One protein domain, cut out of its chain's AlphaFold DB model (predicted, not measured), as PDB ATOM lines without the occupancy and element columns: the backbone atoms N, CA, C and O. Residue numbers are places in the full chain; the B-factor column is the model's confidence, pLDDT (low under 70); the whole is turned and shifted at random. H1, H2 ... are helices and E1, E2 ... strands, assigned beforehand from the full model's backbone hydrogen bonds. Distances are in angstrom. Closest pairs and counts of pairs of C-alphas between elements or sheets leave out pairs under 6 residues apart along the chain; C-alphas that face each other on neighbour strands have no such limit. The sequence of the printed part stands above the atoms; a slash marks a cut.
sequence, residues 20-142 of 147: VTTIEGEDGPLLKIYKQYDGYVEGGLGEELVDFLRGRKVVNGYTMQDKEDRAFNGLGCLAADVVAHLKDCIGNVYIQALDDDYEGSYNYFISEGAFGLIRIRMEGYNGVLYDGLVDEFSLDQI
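This is residues 20 to 142 of the 147 residues of an uncharacterized protein of Candidatus Poribacteria bacterium (UniProt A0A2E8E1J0). One twisted sheet of six strands forms a wall, with two helices, H1 and H3, packed on one face and no named helix on the other; the short helix H2 lies off the sheet, in the loop between them, its centre farthest from the mean of the C-alphas at 21.2 A. The printed part has 123 residues with three named helices and six named strands, along the chain E1 E2 H1 H2 H3 E3 E4 E5 E6. The sheet is mixed, in the order E3 E2 E1 E4 E5 E6, and the class is mixed, helices and strands. The whole is compact, with a radius of gyration of the C-alphas of 13.9 A and spans of 40 by 33 by 29 A.

E1, residues 20 to 25, begins with C-alpha 20 at (-11.996, -46.030, 1.632) and is 15.7 A long. E2, residues 28 to 35, is 20.4 A long and bends by 55 degrees at residue 31. H1 is residues 45 to 53, 12.1 A, and H2 is residues 64 to 68, with C-alpha 64 at (-43.323, -51.849, -7.023). H3, residues 74 to 86, is 18.8 A long. E3 is residues 93 to 96, E4 is 106 to 112, 20.3 A, and E5 is 118 to 124, 20.0 A. E6, residues 127 to 133, is 18.0 A long and ends with C-alpha 133 at (-28.198, -39.045, 8.539).

E1 and E4 are parallel neighbours, with N 22 and O 108 at 2.7 A. E1 and E2 form a hairpin, with N 21 and O 33 at 2.8 A. E3, an edge strand, is antiparallel to E2, with N 94 and O 34 at 2.9 A. E4, E5 and E6 form a meander, each strand the antiparallel neighbour of the one before; N 109 and O 121 are 2.8 A apart, N 122 and O 130 2.8 A. H3 is on the sheet at a height of 8.3 A and over E1; the closest C-alphas of the two, Ile 23 and Ala 79, are 6.3 A apart. H1 is on the same face at a height of 8.5 A, over E4, at 6 degrees to it on the local plane. H1 and H3 are close but not clearly touching, at a steep tilt of 52 degrees, opposite ways; their closest C-alphas, Phe 52 and His 85, are 7.9 A apart. H2 is apart from H1, H3 and the six strands. In H1, H2 and H3 every O i to N i+4 pair is within hydrogen-bond range.

The two C-alphas farthest apart, Met 64 and Asn 126, are 43.6 A apart. The printed part has no cut, and no link is long. Residues 58 to 59, before H2 along the chain, and residues 72 to 73, after it, form a short parallel pairing outside the named strands. The mean pLDDT of the printed part is 93.8, that of H2 is 77, and no printed residue is under 70.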
ATOM      1  N   VAL A  20     -11.329 -44.740   1.468       98.19
ATOM      2  CA  VAL A  20     -11.996 -46.030   1.632       98.19
ATOM      3  C   VAL A  20     -13.451 -45.784   2.014       98.19
ATOM      4  O   VAL A  20     -13.744 -45.071   2.969       98.19
ATOM      5  N   THR A  21     -14.372 -46.382   1.264       98.62
ATOM      6  CA  THR A  21     -15.798 -46.428   1.594       98.62
ATOM      7  C   THR A  21     -16.147 -47.810   2.115       98.62
ATOM      8  O   THR A  21     -16.013 -48.805   1.404       98.62
ATOM      9  N   THR A  22     -16.621 -47.870   3.350       98.62
ATOM     10  CA  THR A  22     -17.058 -49.084   4.025       98.62
ATOM     11  C   THR A  22     -18.577 -49.095   4.114       98.62
ATOM     12  O   THR A  22     -19.178 -48.151   4.617       98.62
ATOM     13  N   ILE A  23     -19.203 -50.177   3.654       98.62
ATOM     14  CA  ILE A  23     -20.602 -50.470   3.974       98.62
ATOM     15  C   ILE A  23     -20.605 -51.343   5.224       98.62
ATOM     16  O   ILE A  23     -20.086 -52.462   5.194       98.62
ATOM     17  N   GLU A  24     -21.156 -50.837   6.320       97.69
ATOM     18  CA  GLU A  24     -21.208 -51.533   7.605       97.69
ATOM     19  C   GLU A  24     -22.481 -52.383   7.695       97.69
ATOM     20  O   GLU A  24     -23.591 -51.891   7.496       97.69
ATOM     21  N   GLY A  25     -22.308 -53.675   7.973       94.00
ATOM     22  CA  GLY A  25     -23.372 -54.603   8.341       94.00
ATOM     23  C   GLY A  25     -23.467 -54.797   9.856       94.00
ATOM     24  O   GLY A  25     -22.716 -54.199  10.623       94.00
ATOM     25  N   GLU A  26     -24.374 -55.675  10.285       88.06
ATOM     26  CA  GLU A  26     -24.612 -55.977  11.706       88.06
ATOM     27  C   GLU A  26     -23.372 -56.562  12.410       88.06
ATOM     28  O   GLU A  26     -23.044 -56.161  13.524       88.06
ATOM     29  N   ASP A  27     -22.641 -57.449  11.727       90.69
ATOM     30  CA  ASP A  27     -21.480 -58.166  12.275       90.69
ATOM     31  C   ASP A  27     -20.123 -57.547  11.879       90.69
ATOM     32  O   ASP A  27     -19.069 -58.152  12.096       90.69
ATOM     33  N   GLY A  28     -20.127 -56.358  11.269       93.38
ATOM     34  CA  GLY A  28     -18.923 -55.678  10.784       93.38
ATOM     35  C   GLY A  28     -18.996 -55.276   9.306       93.38
ATOM     36  O   GLY A  28     -20.083 -55.226   8.726       93.38
ATOM     37  N   PRO A  29     -17.856 -54.948   8.670       96.88
ATOM     38  CA  PRO A  29     -17.844 -54.438   7.304       96.88
ATOM     39  C   PRO A  29     -18.348 -55.499   6.318       96.88
ATOM     40  O   PRO A  29     -17.807 -56.599   6.234       96.88
ATOM     41  N   LEU A  30     -19.370 -55.146   5.542       97.62
ATOM     42  CA  LEU A  30     -19.915 -55.974   4.466       97.62
ATOM     43  C   LEU A  30     -19.113 -55.810   3.169       97.62
ATOM     44  O   LEU A  30     -18.956 -56.757   2.399       97.62
ATOM     45  N   LEU A  31     -18.627 -54.594   2.916       98.38
ATOM     46  CA  LEU A  31     -17.871 -54.226   1.725       98.38
ATOM     47  C   LEU A  31     -16.921 -53.073   2.051       98.38
ATOM     48  O   LEU A  31     -17.330 -52.122   2.711       98.38
ATOM     49  N   LYS A  32     -15.700 -53.127   1.515       98.50
ATOM     50  CA  LYS A  32     -14.773 -51.994   1.450       98.50
ATOM     51  C   LYS A  32     -14.475 -51.650  -0.008       98.50
ATOM     52  O   LYS A  32     -14.227 -52.542  -0.824       98.50
ATOM     53  N   ILE A  33     -14.501 -50.365  -0.340       98.44
ATOM     54  CA  ILE A  33     -14.210 -49.833  -1.673       98.44
ATOM     55  C   ILE A  33     -13.081 -48.820  -1.547       98.44
ATOM     56  O   ILE A  33     -13.233 -47.803  -0.882       98.44
ATOM     57  N   TYR A  34     -11.971 -49.078  -2.221       97.81
ATOM     58  CA  TYR A  34     -10.828 -48.180  -2.290       97.81
ATOM     59  C   TYR A  34     -10.903 -47.287  -3.537       97.81
ATOM     60  O   TYR A  34     -11.115 -47.793  -4.647       97.81
ATOM     61  N   LYS A  35     -10.667 -45.978  -3.374       96.00
ATOM     62  CA  LYS A  35     -10.531 -44.991  -4.459       96.00
ATOM     63  C   LYS A  35      -9.184 -44.273  -4.338       96.00
ATOM     64  O   LYS A  35      -8.789 -43.826  -3.265       96.00
ATOM     65  N   GLN A  36      -8.460 -44.184  -5.452       93.06
ATOM     66  CA  GLN A  36      -7.084 -43.668  -5.479       93.06
ATOM     67  C   GLN A  36      -7.008 -42.127  -5.483       93.06
ATOM     68  O   GLN A  36      -5.995 -41.577  -5.044       93.06
ATOM     69  N   TYR A  37      -8.046 -41.456  -5.987       92.44
ATOM     70  CA  TYR A  37      -8.098 -40.007  -6.198       92.44
ATOM     71  C   TYR A  37      -9.453 -39.436  -5.775       92.44
ATOM     72  O   TYR A  37     -10.442 -40.167  -5.708       92.44
ATOM     73  N   ASP A  38      -9.485 -38.124  -5.537       93.38
ATOM     74  CA  ASP A  38     -10.693 -37.344  -5.240       93.38
ATOM     75  C   ASP A  38     -11.461 -37.844  -4.009       93.38
ATOM     76  O   ASP A  38     -12.687 -37.807  -3.939       93.38
ATOM     77  N   GLY A  39     -10.719 -38.357  -3.025       94.56
ATOM     78  CA  GLY A  39     -11.276 -38.921  -1.804       94.56
ATOM     79  C   GLY A  39     -11.799 -37.907  -0.788       94.56
ATOM     80  O   GLY A  39     -12.410 -38.347   0.175       94.56
ATOM     81  N   TYR A  40     -11.570 -36.603  -0.962       94.12
ATOM     82  CA  TYR A  40     -12.019 -35.540  -0.046       94.12
ATOM     83  C   TYR A  40     -13.550 -35.349  -0.073       94.12
ATOM     84  O   TYR A  40     -14.245 -35.965  -0.887       94.12
ATOM     85  N   VAL A  41     -14.082 -34.527   0.842       94.44
ATOM     86  CA  VAL A  41     -15.535 -34.350   1.001       94.44
ATOM     87  C   VAL A  41     -16.101 -33.330   0.011       94.44
ATOM     88  O   VAL A  41     -16.850 -33.736  -0.878       94.44
ATOM     89  N   GLU A  42     -15.740 -32.045   0.142       92.88
ATOM     90  CA  GLU A  42     -16.288 -30.959  -0.688       92.88
ATOM     91  C   GLU A  42     -15.785 -31.052  -2.136       92.88
ATOM     92  O   GLU A  42     -14.596 -30.911  -2.396       92.88
ATOM     93  N   GLY A  43     -16.677 -31.293  -3.093       89.88
ATOM     94  CA  GLY A  43     -16.376 -31.497  -4.509       89.88
ATOM     95  C   GLY A  43     -15.726 -32.847  -4.837       89.88
ATOM     96  O   GLY A  43     -15.188 -33.002  -5.938       89.88
ATOM     97  N   GLY A  44     -15.713 -33.791  -3.888       94.25
ATOM     98  CA  GLY A  44     -15.068 -35.102  -4.006       94.25
ATOM     99  C   GLY A  44     -16.022 -36.270  -3.746       94.25
ATOM    100  O   GLY A  44     -17.238 -36.166  -3.923       94.25
ATOM    101  N   LEU A  45     -15.466 -37.414  -3.332       96.44
ATOM    102  CA  LEU A  45     -16.236 -38.634  -3.081       96.44
ATOM    103  C   LEU A  45     -17.302 -38.452  -1.988       96.44
ATOM    104  O   LEU A  45     -18.355 -39.082  -2.071       96.44
ATOM    105  N   GLY A  46     -17.050 -37.624  -0.970       96.88
ATOM    106  CA  GLY A  46     -18.009 -37.422   0.119       96.88
ATOM    107  C   GLY A  46     -19.335 -36.838  -0.368       96.88
ATOM    108  O   GLY A  46     -20.393 -37.393  -0.066       96.88
ATOM    109  N   GLU A  47     -19.285 -35.780  -1.181       96.31
ATOM    110  CA  GLU A  47     -20.476 -35.228  -1.835       96.31
ATOM    111  C   GLU A  47     -21.119 -36.204  -2.827       96.31
ATOM    112  O   GLU A  47     -22.337 -36.368  -2.795       96.31
ATOM    113  N   GLU A  48     -20.328 -36.909  -3.649       97.88
ATOM    114  CA  GLU A  48     -20.835 -37.915  -4.601       97.88
ATOM    115  C   GLU A  48     -21.677 -38.989  -3.885       97.88
ATOM    116  O   GLU A  48     -22.785 -39.323  -4.315       97.88
ATOM    117  N   LEU A  49     -21.184 -39.494  -2.748       98.50
ATOM    118  CA  LEU A  49     -21.897 -40.469  -1.922       98.50
ATOM    119  C   LEU A  49     -23.177 -39.886  -1.321       98.50
ATOM    120  O   LEU A  49     -24.217 -40.548  -1.357       98.50
ATOM    121  N   VAL A  50     -23.123 -38.670  -0.772       98.38
ATOM    122  CA  VAL A  50     -24.307 -38.016  -0.204       98.38
ATOM    123  C   VAL A  50     -25.372 -37.822  -1.274       98.38
ATOM    124  O   VAL A  50     -26.507 -38.243  -1.071       98.38
ATOM    125  N   ASP A  51     -25.024 -37.251  -2.423       97.88
ATOM    126  CA  ASP A  51     -25.972 -36.996  -3.507       97.88
ATOM    127  C   ASP A  51     -26.578 -38.284  -4.064       97.88
ATOM    128  O   ASP A  51     -27.766 -38.330  -4.400       97.88
ATOM    129  N   PHE A  52     -25.791 -39.360  -4.128       97.88
ATOM    130  CA  PHE A  52     -26.298 -40.660  -4.535       97.88
ATOM    131  C   PHE A  52     -27.327 -41.219  -3.550       97.88
ATOM    132  O   PHE A  52     -28.366 -41.730  -3.983       97.88
ATOM    133  N   LEU A  53     -27.030 -41.157  -2.250       98.06
ATOM    134  CA  LEU A  53     -27.805 -41.800  -1.186       98.06
ATOM    135  C   LEU A  53     -28.998 -40.960  -0.713       98.06
ATOM    136  O   LEU A  53     -29.967 -41.523  -0.203       98.06
ATOM    137  N   ARG A  54     -28.950 -39.637  -0.892       96.94
ATOM    138  CA  ARG A  54     -29.962 -38.693  -0.413       96.94
ATOM    139  C   ARG A  54     -31.357 -39.031  -0.940       96.94
ATOM    140  O   ARG A  54     -31.559 -39.313  -2.124       96.94
ATOM    141  N   GLY A  55     -32.333 -39.002  -0.037       94.75
ATOM    142  CA  GLY A  55     -33.733 -39.330  -0.288       94.75
ATOM    143  C   GLY A  55     -34.016 -40.820  -0.500       94.75
ATOM    144  O   GLY A  55     -35.160 -41.175  -0.791       94.75
ATOM    145  N   ARG A  56     -33.012 -41.700  -0.371       95.81
ATOM    146  CA  ARG A  56     -33.182 -43.157  -0.449       95.81
ATOM    147  C   ARG A  56     -33.230 -43.776   0.942       95.81
ATOM    148  O   ARG A  56     -32.797 -43.198   1.932       95.81
ATOM    149  N   LYS A  57     -33.746 -45.001   1.000       95.12
ATOM    150  CA  LYS A  57     -33.907 -45.777   2.233       95.12
ATOM    151  C   LYS A  57     -33.561 -47.243   2.008       95.12
ATOM    152  O   LYS A  57     -33.713 -47.761   0.899       95.12
ATOM    153  N   VAL A  58     -33.147 -47.912   3.072       96.19
ATOM    154  CA  VAL A  58     -33.048 -49.368   3.153       96.19
ATOM    155  C   VAL A  58     -34.409 -49.931   3.573       96.19
ATOM    156  O   VAL A  58     -35.088 -49.386   4.441       96.19
ATOM    157  N   VAL A  59     -34.848 -51.003   2.921       94.62
ATOM    158  CA  VAL A  59     -36.105 -51.709   3.200       94.62
ATOM    159  C   VAL A  59     -35.873 -53.214   3.293       94.62
ATOM    160  O   VAL A  59     -34.920 -53.741   2.721       94.62
ATOM    161  N   ASN A  60     -36.771 -53.921   3.981       88.38
ATOM    162  CA  ASN A  60     -36.719 -55.373   4.158       88.38
ATOM    163  C   ASN A  60     -37.851 -56.050   3.376       88.38
ATOM    164  O   ASN A  60     -38.942 -56.287   3.895       88.38
ATOM    165  N   GLY A  61     -37.574 -56.350   2.108       82.19
ATOM    166  CA  GLY A  61     -38.579 -56.656   1.094       82.19
ATOM    167  C   GLY A  61     -39.025 -55.387   0.366       82.19
ATOM    168  O   GLY A  61     -39.022 -54.300   0.937       82.19
ATOM    169  N   TYR A  62     -39.395 -55.521  -0.907       81.69
ATOM    170  CA  TYR A  62     -39.782 -54.384  -1.741       81.69
ATOM    171  C   TYR A  62     -41.109 -54.629  -2.462       81.69
ATOM    172  O   TYR A  62     -41.457 -55.751  -2.840       81.69
ATOM    173  N   THR A  63     -41.835 -53.546  -2.688       83.75
ATOM    174  CA  THR A  63     -43.012 -53.453  -3.552       83.75
ATOM    175  C   THR A  63     -42.638 -52.790  -4.882       83.75
ATOM    176  O   THR A  63     -41.489 -52.409  -5.103       83.75
ATOM    177  N   MET A  64     -43.589 -52.639  -5.810       78.88
ATOM    178  CA  MET A  64     -43.323 -51.849  -7.023       78.88
ATOM    179  C   MET A  64     -43.105 -50.363  -6.709       78.88
ATOM    180  O   MET A  64     -42.294 -49.743  -7.386       78.88
ATOM    181  N   GLN A  65     -43.738 -49.828  -5.658       79.19
ATOM    182  CA  GLN A  65     -43.517 -48.448  -5.215       79.19
ATOM    183  C   GLN A  65     -42.072 -48.237  -4.751       79.19
ATOM    184  O   GLN A  65     -41.442 -47.254  -5.116       79.19
ATOM    185  N   ASP A  66     -41.496 -49.205  -4.037       77.25
ATOM    186  CA  ASP A  66     -40.112 -49.105  -3.555       77.25
ATOM    187  C   ASP A  66     -39.081 -49.055  -4.700       77.25
ATOM    188  O   ASP A  66     -37.994 -48.504  -4.531       77.25
ATOM    189  N   LYS A  67     -39.422 -49.578  -5.889       73.88
ATOM    190  CA  LYS A  67     -38.592 -49.411  -7.093       73.88
ATOM    191  C   LYS A  67     -38.639 -47.985  -7.631       73.88
ATOM    192  O   LYS A  67     -37.623 -47.489  -8.113       73.88
ATOM    193  N   GLU A  68     -39.804 -47.346  -7.575       74.81
ATOM    194  CA  GLU A  68     -39.975 -45.946  -7.976       74.81
ATOM    195  C   GLU A  68     -39.261 -45.009  -6.991       74.81
ATOM    196  O   GLU A  68     -38.585 -44.074  -7.420       74.81
ATOM    197  N   ASP A  69     -39.302 -45.345  -5.699       78.38
ATOM    198  CA  ASP A  69     -38.632 -44.623  -4.609       78.38
ATOM    199  C   ASP A  69     -37.113 -44.892  -4.542       78.38
ATOM    200  O   ASP A  69     -36.423 -44.351  -3.679       78.38
ATOM    201  N   ARG A  70     -36.572 -45.734  -5.440       83.12
ATOM    202  CA  ARG A  70     -35.149 -46.124  -5.497       83.12
ATOM    203  C   ARG A  70     -34.613 -46.651  -4.156       83.12
ATOM    204  O   ARG A  70     -33.478 -46.359  -3.780       83.12
ATOM    205  N   ALA A  71     -35.433 -47.413  -3.436       92.12
ATOM    206  CA  ALA A  71     -35.046 -48.018  -2.169       92.12
ATOM    207  C   ALA A  71     -34.082 -49.200  -2.370       92.12
ATOM    208  O   ALA A  71     -34.127 -49.902  -3.383       92.12
ATOM    209  N   PHE A  72     -33.257 -49.463  -1.360       95.94
ATOM    210  CA  PHE A  72     -32.352 -50.607  -1.322       95.94
ATOM    211  C   PHE A  72     -32.985 -51.753  -0.537       95.94
ATOM    212  O   PHE A  72     -33.378 -51.579   0.612       95.94
ATOM    213  N   ASN A  73     -33.064 -52.945  -1.125       95.06
ATOM    214  CA  ASN A  73     -33.573 -54.120  -0.417       95.06
ATOM    215  C   ASN A  73     -32.480 -54.740   0.475       95.06
ATOM    216  O   ASN A  73     -31.786 -55.672   0.061       95.06
ATOM    217  N   GLY A  74     -32.317 -54.195   1.679       95.50
ATOM    218  CA  GLY A  74     -31.252 -54.523   2.623       95.50
ATOM    219  C   GLY A  74     -29.884 -53.931   2.254       95.50
ATOM    220  O   GLY A  74     -29.658 -53.441   1.143       95.50
ATOM    221  N   LEU A  75     -28.934 -54.029   3.190       96.50
ATOM    222  CA  LEU A  75     -27.575 -53.481   3.053       96.50
ATOM    223  C   LEU A  75     -26.752 -54.121   1.929       96.50
ATOM    224  O   LEU A  75     -25.928 -53.451   1.315       96.50
ATOM    225  N   GLY A  76     -27.003 -55.390   1.593       96.62
ATOM    226  CA  GLY A  76     -26.361 -56.034   0.440       96.62
ATOM    227  C   GLY A  76     -26.770 -55.415  -0.900       96.62
ATOM    228  O   GLY A  76     -25.938 -55.287  -1.795       96.62
ATOM    229  N   CYS A  77     -28.031 -54.985  -1.028       97.06
ATOM    230  CA  CYS A  77     -28.507 -54.270  -2.213       97.06
ATOM    231  C   CYS A  77     -27.896 -52.868  -2.284       97.06
ATOM    232  O   CYS A  77     -27.422 -52.471  -3.343       97.06
ATOM    233  N   LEU A  78     -27.844 -52.159  -1.149       97.94
ATOM    234  CA  LEU A  78     -27.167 -50.864  -1.047       97.94
ATOM    235  C   LEU A  78     -25.698 -50.989  -1.464       97.94
ATOM    236  O   LEU A  78     -25.235 -50.223  -2.303       97.94
ATOM    237  N   ALA A  79     -24.979 -51.983  -0.937       98.38
ATOM    238  CA  ALA A  79     -23.576 -52.211  -1.265       98.38
ATOM    239  C   ALA A  79     -23.357 -52.438  -2.768       98.38
ATOM    240  O   ALA A  79     -22.469 -51.827  -3.361       98.38
ATOM    241  N   ALA A  80     -24.185 -53.277  -3.399       98.12
ATOM    242  CA  ALA A  80     -24.113 -53.521  -4.837       98.12
ATOM    243  C   ALA A  80     -24.357 -52.242  -5.659       98.12
ATOM    244  O   ALA A  80     -23.616 -51.972  -6.607       98.12
ATOM    245  N   ASP A  81     -25.347 -51.439  -5.270       97.75
ATOM    246  CA  ASP A  81     -25.679 -50.189  -5.952       97.75
ATOM    247  C   ASP A  81     -24.596 -49.117  -5.772       97.75
ATOM    248  O   ASP A  81     -24.302 -48.397  -6.725       97.75
ATOM    249  N   VAL A  82     -23.948 -49.040  -4.604       98.44
ATOM    250  CA  VAL A  82     -22.792 -48.152  -4.392       98.44
ATOM    251  C   VAL A  82     -21.627 -48.560  -5.299       98.44
ATOM    252  O   VAL A  82     -21.042 -47.696  -5.952       98.44
ATOM    253  N   VAL A  83     -21.315 -49.857  -5.430       98.44
ATOM    254  CA  VAL A  83     -20.293 -50.306  -6.398       98.44
ATOM    255  C   VAL A  83     -20.684 -49.911  -7.818       98.44
ATOM    256  O   VAL A  83     -19.848 -49.384  -8.545       98.44
ATOM    257  N   ALA A  84     -21.933 -50.153  -8.221       97.81
ATOM    258  CA  ALA A  84     -22.403 -49.844  -9.567       97.81
ATOM    259  C   ALA A  84     -22.370 -48.340  -9.871       97.81
ATOM    260  O   ALA A  84     -22.056 -47.956 -10.993       97.81
ATOM    261  N   HIS A  85     -22.674 -47.499  -8.881       97.62
ATOM    262  CA  HIS A  85     -22.617 -46.050  -9.016       97.62
ATOM    263  C   HIS A  85     -21.183 -45.543  -9.167       97.62
ATOM    264  O   HIS A  85     -20.896 -44.786 -10.089       97.62
ATOM    265  N   LEU A  86     -20.281 -46.000  -8.295       97.25
ATOM    266  CA  LEU A  86     -18.897 -45.533  -8.273       97.25
ATOM    267  C   LEU A  86     -18.041 -46.143  -9.389       97.25
ATOM    268  O   LEU A  86     -16.986 -45.602  -9.723       97.25
ATOM    269  N   LYS A  87     -18.410 -47.308  -9.934       96.75
ATOM    270  CA  LYS A  87     -17.599 -48.020 -10.927       96.75
ATOM    271  C   LYS A  87     -17.916 -47.563 -12.349       96.75
ATOM    272  O   LYS A  87     -18.890 -48.003 -12.942       96.75
ATOM    273  N   ASP A  88     -17.007 -46.784 -12.927       92.88
ATOM    274  CA  ASP A  88     -17.112 -46.283 -14.302       92.88
ATOM    275  C   ASP A  88     -16.109 -46.965 -15.250       92.88
ATOM    276  O   ASP A  88     -16.473 -47.526 -16.283       92.88
ATOM    277  N   CYS A  89     -14.826 -47.003 -14.875       91.75
ATOM    278  CA  CYS A  89     -13.759 -47.499 -15.745       91.75
ATOM    279  C   CYS A  89     -12.687 -48.310 -14.999       91.75
ATOM    280  O   CYS A  89     -12.719 -48.506 -13.781       91.75
ATOM    281  N   ILE A  90     -11.719 -48.858 -15.737       94.31
ATOM    282  CA  ILE A  90     -10.547 -49.476 -15.114       94.31
ATOM    283  C   ILE A  90      -9.756 -48.413 -14.342       94.31
ATOM    284  O   ILE A  90      -9.535 -47.314 -14.837       94.31
ATOM    285  N   GLY A  91      -9.318 -48.747 -13.129       89.19
ATOM    286  CA  GLY A  91      -8.441 -47.880 -12.345       89.19
ATOM    287  C   GLY A  91      -9.124 -46.892 -11.397       89.19
ATOM    288  O   GLY A  91      -8.427 -46.319 -10.567       89.19
ATOM    289  N   ASN A  92     -10.446 -46.709 -11.475       92.75
ATOM    290  CA  ASN A  92     -11.135 -45.695 -10.672       92.75
ATOM    291  C   ASN A  92     -11.381 -46.130  -9.207       92.75
ATOM    292  O   ASN A  92     -10.919 -45.467  -8.284       92.75
ATOM    293  N   VAL A  93     -12.057 -47.262  -8.995       97.00
ATOM    294  CA  VAL A  93     -12.347 -47.867  -7.688       97.00
ATOM    295  C   VAL A  93     -12.085 -49.369  -7.711       97.00
ATOM    296  O   VAL A  93     -12.202 -50.025  -8.759       97.00
ATOM    297  N   TYR A  94     -11.761 -49.904  -6.537       97.06
ATOM    298  CA  TYR A  94     -11.414 -51.300  -6.302       97.06
ATOM    299  C   TYR A  94     -12.180 -51.825  -5.094       97.06
ATOM    300  O   TYR A  94     -12.342 -51.111  -4.111       97.06
ATOM    301  N   ILE A  95     -12.611 -53.084  -5.139       97.94
ATOM    302  CA  ILE A  95     -13.055 -53.771  -3.925       97.94
ATOM    303  C   ILE A  95     -11.806 -54.122  -3.119       97.94
ATOM    304  O   ILE A  95     -10.880 -54.738  -3.652       97.94
ATOM    305  N   GLN A  96     -11.791 -53.720  -1.855       97.06
ATOM    306  CA  GLN A  96     -10.732 -54.012  -0.900       97.06
ATOM    307  C   GLN A  96     -11.143 -55.206  -0.028       97.06
ATOM    308  O   GLN A  96     -12.328 -55.397   0.261       97.06
ATOM    309  N   ALA A  97     -10.177 -56.037   0.370       96.44
ATOM    310  CA  ALA A  97     -10.440 -57.152   1.273       96.44
ATOM    311  C   ALA A  97     -10.899 -56.636   2.649       96.44
ATOM    312  O   ALA A  97     -10.458 -55.586   3.111       96.44
ATOM    313  N   LEU A  98     -11.810 -57.358   3.307       95.25
ATOM    314  CA  LEU A  98     -12.415 -56.895   4.563       95.25
ATOM    315  C   LEU A  98     -11.403 -56.836   5.718       95.25
ATOM    316  O   LEU A  98     -11.522 -55.972   6.588       95.25
ATOM    317  N   ASP A  99     -10.413 -57.726   5.696       92.44
ATOM    318  CA  ASP A  99      -9.315 -57.841   6.657       92.44
ATOM    319  C   ASP A  99      -8.108 -56.947   6.335       92.44
ATOM    320  O   ASP A  99      -7.151 -56.931   7.104       92.44
ATOM    321  N   ASP A 100      -8.158 -56.188   5.238       91.88
ATOM    322  CA  ASP A 100      -7.157 -55.172   4.924       91.88
ATOM    323  C   ASP A 100      -7.287 -53.992   5.903       91.88
ATOM    324  O   ASP A 100      -8.388 -53.463   6.122       91.88
ATOM    325  N   ASP A 101      -6.162 -53.607   6.501       87.25
ATOM    326  CA  ASP A 101      -6.030 -52.520   7.472       87.25
ATOM    327  C   ASP A 101      -5.643 -51.187   6.820       87.25
ATOM    328  O   ASP A 101      -5.488 -50.181   7.511       87.25
ATOM    329  N   TYR A 102      -5.509 -51.152   5.492       89.38
ATOM    330  CA  TYR A 102      -5.245 -49.914   4.782       89.38
ATOM    331  C   TYR A 102      -6.438 -48.946   4.863       89.38
ATOM    332  O   TYR A 102      -7.535 -49.245   4.384       89.38
ATOM    333  N   GLU A 103      -6.170 -47.752   5.390       85.75
ATOM    334  CA  GLU A 103      -7.096 -46.621   5.478       85.75
ATOM    335  C   GLU A 103      -6.737 -45.523   4.465       85.75
ATOM    336  O   GLU A 103      -5.573 -45.309   4.105       85.75
ATOM    337  N   GLY A 104      -7.762 -44.815   3.990       88.12
ATOM    338  CA  GLY A 104      -7.589 -43.646   3.138       88.12
ATOM    339  C   GLY A 104      -7.184 -42.403   3.931       88.12
ATOM    340  O   GLY A 104      -7.248 -42.374   5.156       88.12
ATOM    341  N   SER A 105      -6.832 -41.336   3.209       94.38
ATOM    342  CA  SER A 105      -6.779 -39.983   3.785       94.38
ATOM    343  C   SER A 105      -8.151 -39.545   4.303       94.38
ATOM    344  O   SER A 105      -8.239 -38.781   5.260       94.38
ATOM    345  N   TYR A 106      -9.203 -40.036   3.645       95.94
ATOM    346  CA  TYR A 106     -10.588 -39.898   4.062       95.94
ATOM    347  C   TYR A 106     -11.244 -41.273   4.116       95.94
ATOM    348  O   TYR A 106     -11.022 -42.112   3.236       95.94
ATOM    349  N   ASN A 107     -12.084 -41.498   5.118       97.81
ATOM    350  CA  ASN A 107     -12.809 -42.748   5.286       97.81
ATOM    351  C   ASN A 107     -14.305 -42.462   5.420       97.81
ATOM    352  O   ASN A 107     -14.723 -41.565   6.154       97.81
ATOM    353  N   TYR A 108     -15.108 -43.225   4.685       98.50
ATOM    354  CA  TYR A 108     -16.560 -43.094   4.639       98.50
ATOM    355  C   TYR A 108     -17.187 -44.382   5.141       98.50
ATOM    356  O   TYR A 108     -16.890 -45.450   4.613       98.50
ATOM    357  N   PHE A 109     -18.084 -44.296   6.112       98.44
ATOM    358  CA  PHE A 109     -18.795 -45.449   6.654       98.44
ATOM    359  C   PHE A 109     -20.284 -45.247   6.431       98.44
ATOM    360  O   PHE A 109     -20.855 -44.273   6.916       98.44
ATOM    361  N   ILE A 110     -20.901 -46.139   5.664       98.75
ATOM    362  CA  ILE A 110     -22.326 -46.100   5.345       98.75
ATOM    363  C   ILE A 110     -23.007 -47.247   6.077       98.75
ATOM    364  O   ILE A 110     -22.612 -48.404   5.931       98.75
ATOM    365  N   SER A 111     -24.055 -46.927   6.826       98.25
ATOM    366  CA  SER A 111     -24.814 -47.894   7.614       98.25
ATOM    367  C   SER A 111     -26.315 -47.618   7.556       98.25
ATOM    368  O   SER A 111     -26.772 -46.538   7.168       98.25
ATOM    369  N   GLU A 112     -27.100 -48.626   7.930       96.75
ATOM    370  CA  GLU A 112     -28.537 -48.470   8.130       96.75
ATOM    371  C   GLU A 112     -28.800 -47.824   9.497       96.75
ATOM    372  O   GLU A 112     -28.366 -48.304  10.542       96.75
ATOM    373  N   GLY A 113     -29.516 -46.706   9.486       94.12
ATOM    374  CA  GLY A 113     -30.043 -46.029  10.659       94.12
ATOM    375  C   GLY A 113     -31.477 -46.445  10.991       94.12
ATOM    376  O   GLY A 113     -32.058 -47.373  10.425       94.12
ATOM    377  N   ALA A 114     -32.085 -45.724  11.933       93.19
ATOM    378  CA  ALA A 114     -33.459 -45.991  12.340       93.19
ATOM    379  C   ALA A 114     -34.435 -45.842  11.160       93.19
ATOM    380  O   ALA A 114     -34.322 -44.919  10.355       93.19
ATOM    381  N   PHE A 115     -35.423 -46.738  11.096       92.00
ATOM    382  CA  PHE A 115     -36.473 -46.739  10.069       92.00
ATOM    383  C   PHE A 115     -35.957 -46.854   8.622       92.00
ATOM    384  O   PHE A 115     -36.627 -46.396   7.699       92.00
ATOM    385  N   GLY A 116     -34.783 -47.463   8.423       93.81
ATOM    386  CA  GLY A 116     -34.183 -47.634   7.100       93.81
ATOM    387  C   GLY A 116     -33.541 -46.363   6.541       93.81
ATOM    388  O   GLY A 116     -33.117 -46.350   5.386       93.81
ATOM    389  N   LEU A 117     -33.473 -45.283   7.325       96.56
ATOM    390  CA  LEU A 117     -32.746 -44.077   6.934       96.56
ATOM    391  C   LEU A 117     -31.254 -44.379   6.845       96.56
ATOM    392  O   LEU A 117     -30.734 -45.168   7.626       96.56
ATOM    393  N   ILE A 118     -30.553 -43.743   5.917       98.31
ATOM    394  CA  ILE A 118     -29.138 -44.033   5.675       98.31
ATOM    395  C   ILE A 118     -28.282 -43.092   6.520       98.31
ATOM    396  O   ILE A 118     -28.503 -41.878   6.533       98.31
ATOM    397  N   ARG A 119     -27.303 -43.655   7.229       98.50
ATOM    398  CA  ARG A 119     -26.286 -42.904   7.967       98.50
ATOM    399  C   ARG A 119     -24.979 -42.882   7.191       98.50
ATOM    400  O   ARG A 119     -24.645 -43.854   6.514       98.50
ATOM    401  N   ILE A 120     -24.238 -41.789   7.332       98.56
ATOM    402  CA  ILE A 120     -22.864 -41.677   6.854       98.56
ATOM    403  C   ILE A 120     -21.981 -41.072   7.949       98.56
ATOM    404  O   ILE A 120     -22.307 -40.027   8.513       98.56
ATOM    405  N   ARG A 121     -20.864 -41.742   8.243       98.31
ATOM    406  CA  ARG A 121     -19.746 -41.182   9.008       98.31
ATOM    407  C   ARG A 121     -18.614 -40.854   8.046       98.31
ATOM    408  O   ARG A 121     -18.241 -41.691   7.227       98.31
ATOM    409  N   MET A 122     -18.095 -39.639   8.139       97.94
ATOM    410  CA  MET A 122     -16.994 -39.124   7.338       97.94
ATOM    411  C   MET A 122     -15.836 -38.786   8.264       97.94
ATOM    412  O   MET A 122     -15.996 -38.016   9.212       97.94
ATOM    413  N   GLU A 123     -14.674 -39.348   7.978       96.38
ATOM    414  CA  GLU A 123     -13.434 -39.093   8.701       96.38
ATOM    415  C   GLU A 123     -12.392 -38.535   7.736       96.38
ATOM    416  O   GLU A 123     -12.276 -39.015   6.608       96.38
ATOM    417  N   GLY A 124     -11.646 -37.528   8.184       92.50
ATOM    418  CA  GLY A 124     -10.495 -36.958   7.487       92.50
ATOM    419  C   GLY A 124      -9.269 -36.912   8.399       92.50
ATOM    420  O   GLY A 124      -9.218 -37.574   9.436       92.50
ATOM    421  N   TYR A 125      -8.282 -36.084   8.048       86.38
ATOM    422  CA  TYR A 125      -6.997 -36.016   8.759       86.38
ATOM    423  C   TYR A 125      -7.109 -35.699  10.259       86.38
ATOM    424  O   TYR A 125      -6.319 -36.207  11.054       86.38
ATOM    425  N   ASN A 126      -8.086 -34.873  10.641       86.81
ATOM    426  CA  ASN A 126      -8.260 -34.378  12.009       86.81
ATOM    427  C   ASN A 126      -9.327 -35.154  12.809       86.81
ATOM    428  O   ASN A 126      -9.666 -34.761  13.925       86.81
ATOM    429  N   GLY A 127      -9.826 -36.274  12.272       90.88
ATOM    430  CA  GLY A 127     -10.840 -37.117  12.903       90.88
ATOM    431  C   GLY A 127     -12.191 -37.069  12.190       90.88
ATOM    432  O   GLY A 127     -12.258 -36.957  10.967       90.88
ATOM    433  N   VAL A 128     -13.272 -37.213  12.963       95.31
ATOM    434  CA  VAL A 128     -14.646 -37.253  12.441       95.31
ATOM    435  C   VAL A 128     -15.072 -35.855  12.001       95.31
ATOM    436  O   VAL A 128     -15.184 -34.961  12.833       95.31
ATOM    437  N   LEU A 129     -15.363 -35.712  10.710       95.50
ATOM    438  CA  LEU A 129     -15.911 -34.498  10.100       95.50
ATOM    439  C   LEU A 129     -17.439 -34.476  10.227       95.50
ATOM    440  O   LEU A 129     -18.055 -33.446  10.477       95.50
ATOM    441  N   TYR A 130     -18.070 -35.639  10.058       97.38
ATOM    442  CA  TYR A 130     -19.520 -35.786  10.125       97.38
ATOM    443  C   TYR A 130     -19.911 -37.195  10.581       97.38
ATOM    444  O   TYR A 130     -19.284 -38.169  10.178       97.38
ATOM    445  N   ASP A 131     -20.966 -37.316  11.386       97.50
ATOM    446  CA  ASP A 131     -21.596 -38.596  11.739       97.50
ATOM    447  C   ASP A 131     -23.098 -38.380  11.944       97.50
ATOM    448  O   ASP A 131     -23.550 -37.872  12.977       97.50
ATOM    449  N   GLY A 132     -23.893 -38.741  10.941       97.75
ATOM    450  CA  GLY A 132     -25.317 -38.434  10.948       97.75
ATOM    451  C   GLY A 132     -26.093 -39.066   9.805       97.75
ATOM    452  O   GLY A 132     -25.617 -39.981   9.130       97.75
ATOM    453  N   LEU A 133     -27.333 -38.613   9.632       98.19
ATOM    454  CA  LEU A 133     -28.198 -39.045   8.539       98.19
ATOM    455  C   LEU A 133     -27.787 -38.356   7.238       98.19
ATOM    456  O   LEU A 133     -27.628 -37.143   7.206       98.19
ATOM    457  N   VAL A 134     -27.710 -39.107   6.140       98.00
ATOM    458  CA  VAL A 134     -27.360 -38.555   4.816       98.00
ATOM    459  C   VAL A 134     -28.254 -37.368   4.438       98.00
ATOM    460  O   VAL A 134     -27.779 -36.363   3.909       98.00
ATOM    461  N   ASP A 135     -29.548 -37.454   4.747       97.12
ATOM    462  CA  ASP A 135     -30.527 -36.413   4.417       97.12
ATOM    463  C   ASP A 135     -30.357 -35.120   5.232       97.12
ATOM    464  O   ASP A 135     -30.901 -34.083   4.856       97.12
ATOM    465  N   GLU A 136     -29.590 -35.160   6.324       97.19
ATOM    466  CA  GLU A 136     -29.310 -34.011   7.192       97.19
ATOM    467  C   GLU A 136     -27.935 -33.383   6.926       97.19
ATOM    468  O   GLU A 136     -27.610 -32.357   7.523       97.19
ATOM    469  N   PHE A 137     -27.121 -33.986   6.056       96.81
ATOM    470  CA  PHE A 137     -25.790 -33.483   5.740       96.81
ATOM    471  C   PHE A 137     -25.839 -32.163   4.956       96.81
ATOM    472  O   PHE A 137     -26.546 -32.047   3.946       96.81
ATOM    473  N   SER A 138     -25.007 -31.209   5.378       94.38
ATOM    474  CA  SER A 138     -24.672 -29.968   4.680       94.38
ATOM    475  C   SER A 138     -23.175 -29.673   4.799       94.38
ATOM    476  O   SER A 138     -22.596 -29.844   5.871       94.38
ATOM    477  N   LEU A 139     -22.569 -29.144   3.732       90.25
ATOM    478  CA  LEU A 139     -21.158 -28.729   3.712       90.25
ATOM    479  C   LEU A 139     -20.827 -27.673   4.774       90.25
ATOM    480  O   LEU A 139     -19.736 -27.674   5.335       90.25
ATOM    481  N   ASP A 140     -21.793 -26.828   5.135       88.81
ATOM    482  CA  ASP A 140     -21.614 -25.820   6.187       88.81
ATOM    483  C   ASP A 140     -21.240 -26.439   7.550       88.81
ATOM    484  O   ASP A 140     -20.733 -25.743   8.428       88.81
ATOM    485  N   GLN A 141     -21.502 -27.737   7.750       84.69
ATOM    486  CA  GLN A 141     -21.165 -28.459   8.981       84.69
ATOM    487  C   GLN A 141     -19.678 -28.811   9.077       84.69
ATOM    488  O   GLN A 141     -19.205 -29.048  10.184       84.69
ATOM    489  N   ILE A 142     -18.964 -28.838   7.947       81.56
ATOM    490  CA  ILE A 142     -17.555 -29.256   7.860       81.56
ATOM    491  C   ILE A 142     -16.614 -28.127   7.416       81.56
ATOM    492  O   ILE A 142     -15.399 -28.291   7.465       81.56
TER     493      ILE A 142